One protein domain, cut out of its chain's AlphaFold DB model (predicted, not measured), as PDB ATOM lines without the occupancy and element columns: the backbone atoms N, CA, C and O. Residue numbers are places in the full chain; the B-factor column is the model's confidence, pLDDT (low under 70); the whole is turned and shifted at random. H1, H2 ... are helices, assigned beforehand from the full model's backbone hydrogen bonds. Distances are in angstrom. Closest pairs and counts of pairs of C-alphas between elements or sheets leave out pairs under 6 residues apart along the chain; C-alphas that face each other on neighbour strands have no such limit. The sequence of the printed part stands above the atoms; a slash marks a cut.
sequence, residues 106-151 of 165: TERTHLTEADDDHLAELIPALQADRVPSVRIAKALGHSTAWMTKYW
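This is residues 106 to 151 of the 165 residues of an uncharacterized protein of Tessaracoccus rhinocerotis (UniProt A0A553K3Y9). Two pairs of short helices make a small rounded body: H1 and the longer H2 run side by side in opposite ways, and H3 and H4 are set crosswise to each other. The tight link at residues 129 to 132 joins the two halves; H3 also packs on H1, while H2 and H4 stay apart. The printed part has 46 residues with four named helices, in the order H1, H2, H3, H4, and no named strand; its class is all helix. It is compact, with a radius of gyration of the C-alphas of 9.4 A and spans of 22 by 20 by 17 A.

Begin with H1, residues 106 to 113. H2, residues 116 to 128, is close to H1 but not clearly touching: look at Leu 111 and Leu 119, their closest C-alphas, 6.8 A apart. Their tilt is shallow, 30 degrees, opposite ways. H3, residues 133 to 139, touches H1, the closest C-alphas being those of Arg 108 and Ala 139, 6.2 A apart. H4, residues 144 to 150, touches H3 about perpendicular, at 80 degrees; Val 134 and Thr 144 have the closest C-alphas, 5.4 A apart. H1 and H4 are apart. In H1, H3 and H4 every O i to N i+4 pair is within hydrogen-bond range; in H2, 7 of 9 are.

Find C-alpha 106 at (153.147, 170.738, 150.285), where H1 begins. H2 runs 18.7 A from C-alpha 116 at (170.306, 172.952, 146.318). H3 measures 9.9 A and H4 10.1 A, ending at C-alpha 150 at (170.093, 169.983, 135.088).

The C-alphas farthest apart are those of Thr 106 and Lys 149, 25.2 A. The printed part has no cut, and its three links are tight. Mean pLDDT of the printed part is 90.3; no printed residue is under 70.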
ATOM      1  N   THR A 106     151.973 170.997 149.432       92.00
ATOM      2  CA  THR A 106     153.147 170.738 150.285       92.00
ATOM      3  C   THR A 106     154.414 170.500 149.463       92.00
ATOM      4  O   THR A 106     155.448 171.097 149.739       92.00
ATOM      5  N   GLU A 107     154.341 169.681 148.409       93.19
ATOM      6  CA  GLU A 107     155.486 169.448 147.515       93.19
ATOM      7  C   GLU A 107     155.897 170.713 146.767       93.19
ATOM      8  O   GLU A 107     157.079 170.917 146.503       93.19
ATOM      9  N   ARG A 108     154.930 171.577 146.429       93.94
ATOM     10  CA  ARG A 108     155.223 172.875 145.823       93.94
ATOM     11  C   ARG A 108     155.980 173.772 146.799       93.94
ATOM     12  O   ARG A 108     156.983 174.339 146.387       93.94
ATOM     13  N   THR A 109     155.540 173.856 148.056       93.06
ATOM     14  CA  THR A 109     156.233 174.612 149.112       93.06
ATOM     15  C   THR A 109     157.648 174.086 149.328       93.06
ATOM     16  O   THR A 109     158.599 174.862 149.289       93.06
ATOM     17  N   HIS A 110     157.811 172.766 149.449       92.06
ATOM     18  CA  HIS A 110     159.128 172.153 149.627       92.06
ATOM     19  C   HIS A 110     160.048 172.424 148.430       92.06
ATOM     20  O   HIS A 110     161.219 172.706 148.629       92.06
ATOM     21  N   LEU A 111     159.536 172.405 147.192       93.38
ATOM     22  CA  LEU A 111     160.328 172.769 146.011       93.38
ATOM     23  C   LEU A 111     160.775 174.236 146.026       93.38
ATOM     24  O   LEU A 111     161.867 174.533 145.562       93.38
ATOM     25  N   THR A 112     159.935 175.156 146.503       92.06
ATOM     26  CA  THR A 112     160.259 176.591 146.504       92.06
ATOM     27  C   THR A 112     161.159 177.019 147.659       92.06
ATOM     28  O   THR A 112     161.825 178.042 147.542       92.06
ATOM     29  N   GLU A 113     161.158 176.272 148.765       92.25
ATOM     30  CA  GLU A 113     161.915 176.595 149.984       92.25
ATOM     31  C   GLU A 113     163.178 175.736 150.164       92.25
ATOM     32  O   GLU A 113     164.011 176.061 151.007       92.25
ATOM     33  N   ALA A 114     163.331 174.656 149.391       90.56
ATOM     34  CA  ALA A 114     164.500 173.783 149.445       90.56
ATOM     35  C   ALA A 114     165.783 174.493 148.989       90.56
ATOM     36  O   ALA A 114     165.787 175.258 148.022       90.56
ATOM     37  N   ASP A 115     166.884 174.172 149.666       91.25
ATOM     38  CA  ASP A 115     168.236 174.459 149.187       91.25
ATOM     39  C   ASP A 115     168.656 173.481 148.069       91.25
ATOM     40  O   ASP A 115     167.953 172.517 147.749       91.25
ATOM     41  N   ASP A 116     169.811 173.739 147.453       86.62
ATOM     42  CA  ASP A 116     170.306 172.952 146.318       86.62
ATOM     43  C   ASP A 116     170.508 171.461 146.663       86.62
ATOM     44  O   ASP A 116     170.265 170.599 145.812       86.62
ATOM     45  N   ASP A 117     170.891 171.147 147.906       85.81
ATOM     46  CA  ASP A 117     171.104 169.773 148.372       85.81
ATOM     47  C   ASP A 117     169.764 169.035 148.533       85.81
ATOM     48  O   ASP A 117     169.594 167.917 148.040       85.81
ATOM     49  N   HIS A 118     168.758 169.684 149.122       88.69
ATOM     50  CA  HIS A 118     167.408 169.132 149.239       88.69
ATOM     51  C   HIS A 118     166.708 169.008 147.878       88.69
ATOM     52  O   HIS A 118     165.953 168.055 147.655       88.69
ATOM     53  N   LEU A 119     166.966 169.916 146.930       90.88
ATOM     54  CA  LEU A 119     166.461 169.795 145.557       90.88
ATOM     55  C   LEU A 119     167.021 168.553 144.852       90.88
ATOM     56  O   LEU A 119     166.287 167.906 144.093       90.88
ATOM     57  N   ALA A 120     168.277 168.188 145.134       89.06
ATOM     58  CA  ALA A 120     168.917 167.004 144.570       89.06
ATOM     59  C   ALA A 120     168.266 165.686 144.993       89.06
ATOM     60  O   ALA A 120     168.273 164.728 144.219       89.06
ATOM     61  N   GLU A 121     167.642 165.648 146.167       89.25
ATOM     62  CA  GLU A 121     166.880 164.493 146.646       89.25
ATOM     63  C   GLU A 121     165.411 164.546 146.202       89.25
ATOM     64  O   GLU A 121     164.840 163.551 145.735       89.25
ATOM     65  N   LEU A 122     164.793 165.726 146.297       92.12
ATOM     66  CA  LEU A 122     163.362 165.916 146.082       92.12
ATOM     67  C   LEU A 122     162.960 165.747 144.612       92.12
ATOM     68  O   LEU A 122     161.945 165.117 144.304       92.12
ATOM     69  N   ILE A 123     163.749 166.286 143.679       91.56
ATOM     70  CA  ILE A 123     163.415 166.252 142.252       91.56
ATOM     71  C   ILE A 123     163.388 164.812 141.704       91.56
ATOM     72  O   ILE A 123     162.387 164.449 141.069       91.56
ATOM     73  N   PRO A 124     164.406 163.959 141.937       90.31
ATOM     74  CA  PRO A 124     164.356 162.559 141.522       90.31
ATOM     75  C   PRO A 124     163.218 161.776 142.180       90.31
ATOM     76  O   PRO A 124     162.578 160.970 141.502       90.31
ATOM     77  N   ALA A 125     162.919 162.033 143.460       88.88
ATOM     78  CA  ALA A 125     161.817 161.380 144.169       88.88
ATOM     79  C   ALA A 125     160.456 161.697 143.523       88.88
ATOM     80  O   ALA A 125     159.675 160.790 143.230       88.88
ATOM     81  N   LEU A 126     160.203 162.969 143.197       91.56
ATOM     82  CA  LEU A 126     158.984 163.393 142.500       91.56
ATOM     83  C   LEU A 126     158.892 162.800 141.088       91.56
ATOM     84  O   LEU A 126     157.821 162.375 140.650       91.56
ATOM     85  N   GLN A 127     160.009 162.731 140.361       88.75
ATOM     86  CA  GLN A 127     160.045 162.099 139.042       88.75
ATOM     87  C   GLN A 127     159.775 160.587 139.120       88.75
ATOM     88  O   GLN A 127     159.035 160.058 138.285       88.75
ATOM     89  N   ALA A 128     160.328 159.898 140.123       85.69
ATOM     90  CA  ALA A 128     160.077 158.479 140.379       85.69
ATOM     91  C   ALA A 128     158.599 158.220 140.703       85.69
ATOM     92  O   ALA A 128     158.012 157.259 140.199       85.69
ATOM     93  N   ASP A 129     157.974 159.142 141.435       86.94
ATOM     94  CA  ASP A 129     156.550 159.111 141.763       86.94
ATOM     95  C   ASP A 129     155.645 159.691 140.657       86.94
ATOM     96  O   ASP A 129     154.477 160.025 140.861       86.94
ATOM     97  N   ARG A 130     156.177 159.779 139.432       86.50
ATOM     98  CA  ARG A 130     155.445 160.153 138.214       86.50
ATOM     99  C   ARG A 130     154.825 161.547 138.274       86.50
ATOM    100  O   ARG A 130     153.750 161.773 137.710       86.50
ATOM    101  N   VAL A 131     155.535 162.500 138.865       89.38
ATOM    102  CA  VAL A 131     155.287 163.927 138.651       89.38
ATOM    103  C   VAL A 131     156.002 164.369 137.366       89.38
ATOM    104  O   VAL A 131     157.211 164.162 137.225       89.38
ATOM    105  N   PRO A 132     155.308 164.986 136.392       89.06
ATOM    106  CA  PRO A 132     155.941 165.455 135.164       89.06
ATOM    107  C   PRO A 132     157.016 166.514 135.425       89.06
ATOM    108  O   PRO A 132     156.751 167.523 136.079       89.06
ATOM    109  N   SER A 133     158.184 166.379 134.791       90.25
ATOM    110  CA  SER A 133     159.285 167.350 134.899       90.25
ATOM    111  C   SER A 133     158.868 168.781 134.521       90.25
ATOM    112  O   SER A 133     159.389 169.741 135.074       90.25
ATOM    113  N   VAL A 134     157.874 168.949 133.637       90.12
ATOM    114  CA  VAL A 134     157.299 170.266 133.298       90.12
ATOM    115  C   VAL A 134     156.586 170.936 134.480       90.12
ATOM    116  O   VAL A 134     156.625 172.157 134.602       90.12
ATOM    117  N   ARG A 135     155.948 170.159 135.366       91.56
ATOM    118  CA  ARG A 135     155.267 170.680 136.559       91.56
ATOM    119  C   ARG A 135     156.277 171.107 137.619       91.56
ATOM    120  O   ARG A 135     156.116 172.184 138.180       91.56
ATOM    121  N   ILE A 136     157.324 170.305 137.816       92.81
ATOM    122  CA  ILE A 136     158.437 170.609 138.728       92.81
ATOM    123  C   ILE A 136     159.157 171.883 138.267       92.81
ATOM    124  O   ILE A 136     159.287 172.827 139.035       92.81
ATOM    125  N   ALA A 137     159.511 171.966 136.978       93.19
ATOM    126  CA  ALA A 137     160.145 173.152 136.400       93.19
ATOM    127  C   ALA A 137     159.304 174.418 136.612       93.19
ATOM    128  O   ALA A 137     159.822 175.447 137.031       93.19
ATOM    129  N   LYS A 138     157.986 174.323 136.374       93.62
ATOM    130  CA  LYS A 138     157.062 175.444 136.568       93.62
ATOM    131  C   LYS A 138     156.985 175.885 138.032       93.62
ATOM    132  O   LYS A 138     156.896 177.083 138.271       93.62
ATOM    133  N   ALA A 139     157.004 174.950 138.983       92.56
ATOM    134  CA  ALA A 139     157.007 175.271 140.410       92.56
ATOM    135  C   ALA A 139     158.274 176.038 140.823       92.56
ATOM    136  O   ALA A 139     158.177 176.990 141.584       92.56
ATOM    137  N   LEU A 140     159.422 175.690 140.238       92.94
ATOM    138  CA  LEU A 140     160.706 176.366 140.456       92.94
ATOM    139  C   LEU A 140     160.874 177.665 139.640       92.94
ATOM    140  O   LEU A 140     161.932 178.281 139.671       92.94
ATOM    141  N   GLY A 141     159.875 178.077 138.849       92.75
ATOM    142  CA  GLY A 141     159.987 179.258 137.981       92.75
ATOM    143  C   GLY A 141     160.929 179.081 136.781       92.75
ATOM    144  O   GLY A 141     161.340 180.061 136.159       92.75
ATOM    145  N   HIS A 142     161.259 177.840 136.417       93.50
ATOM    146  CA  HIS A 142     162.180 177.507 135.332       93.50
ATOM    147  C   HIS A 142     161.483 176.899 134.108       93.50
ATOM    148  O   HIS A 142     160.345 176.426 134.138       93.50
ATOM    149  N   SER A 143     162.196 176.897 132.979       92.06
ATOM    150  CA  SER A 143     161.718 176.287 131.738       92.06
ATOM    151  C   SER A 143     161.911 174.766 131.734       92.06
ATOM    152  O   SER A 143     162.773 174.209 132.414       92.06
ATOM    153  N   THR A 144     161.159 174.062 130.887       86.19
ATOM    154  CA  THR A 144     161.346 172.613 130.685       86.19
ATOM    155  C   THR A 144     162.736 172.270 130.132       86.19
ATOM    156  O   THR A 144     163.270 171.197 130.417       86.19
ATOM    157  N   ALA A 145     163.349 173.183 129.371       86.81
ATOM    158  CA  ALA A 145     164.709 173.018 128.867       86.81
ATOM    159  C   ALA A 145     165.748 173.079 129.997       86.81
ATOM    160  O   ALA A 145     166.652 172.247 130.028       86.81
ATOM    161  N   TRP A 146     165.580 173.999 130.955       91.38
ATOM    162  CA  TRP A 146     166.398 174.038 132.172       91.38
ATOM    163  C   TRP A 146     166.292 172.713 132.933       91.38
ATOM    164  O   TRP A 146     167.306 172.086 133.227       91.38
ATOM    165  N   MET A 147     165.069 172.212 133.118       90.31
ATOM    166  CA  MET A 147     164.834 170.941 133.804       90.31
ATOM    167  C   MET A 147     165.515 169.761 133.109       90.31
ATOM    168  O   MET A 147     166.112 168.920 133.757       90.31
ATOM    169  N   THR A 148     165.474 169.709 131.777       86.38
ATOM    170  CA  THR A 148     166.117 168.628 131.013       86.38
ATOM    171  C   THR A 148     167.645 168.703 131.086       86.38
ATOM    172  O   THR A 148     168.308 167.671 131.041       86.38
ATOM    173  N   LYS A 149     168.203 169.914 131.200       87.56
ATOM    174  CA  LYS A 149     169.648 170.154 131.267       87.56
ATOM    175  C   LYS A 149     170.244 169.791 132.631       87.56
ATOM    176  O   LYS A 149     171.321 169.210 132.660       87.56
ATOM    177  N   TYR A 150     169.571 170.153 133.723       87.12
ATOM    178  CA  TYR A 150     170.093 169.983 135.088       87.12
ATOM    179  C   TYR A 150     169.506 168.765 135.817       87.12
ATOM    180  O   TYR A 150     170.183 168.171 136.644       87.12
ATOM    181  N   TRP A 151     168.287 168.347 135.461       87.06
ATOM    182  CA  TRP A 151     167.534 167.275 136.125       87.06
ATOM    183  C   TRP A 151     166.879 166.321 135.111       87.06
ATOM    184  O   TRP A 151     165.641 166.227 135.041       87.06
TER     185      TRP A 151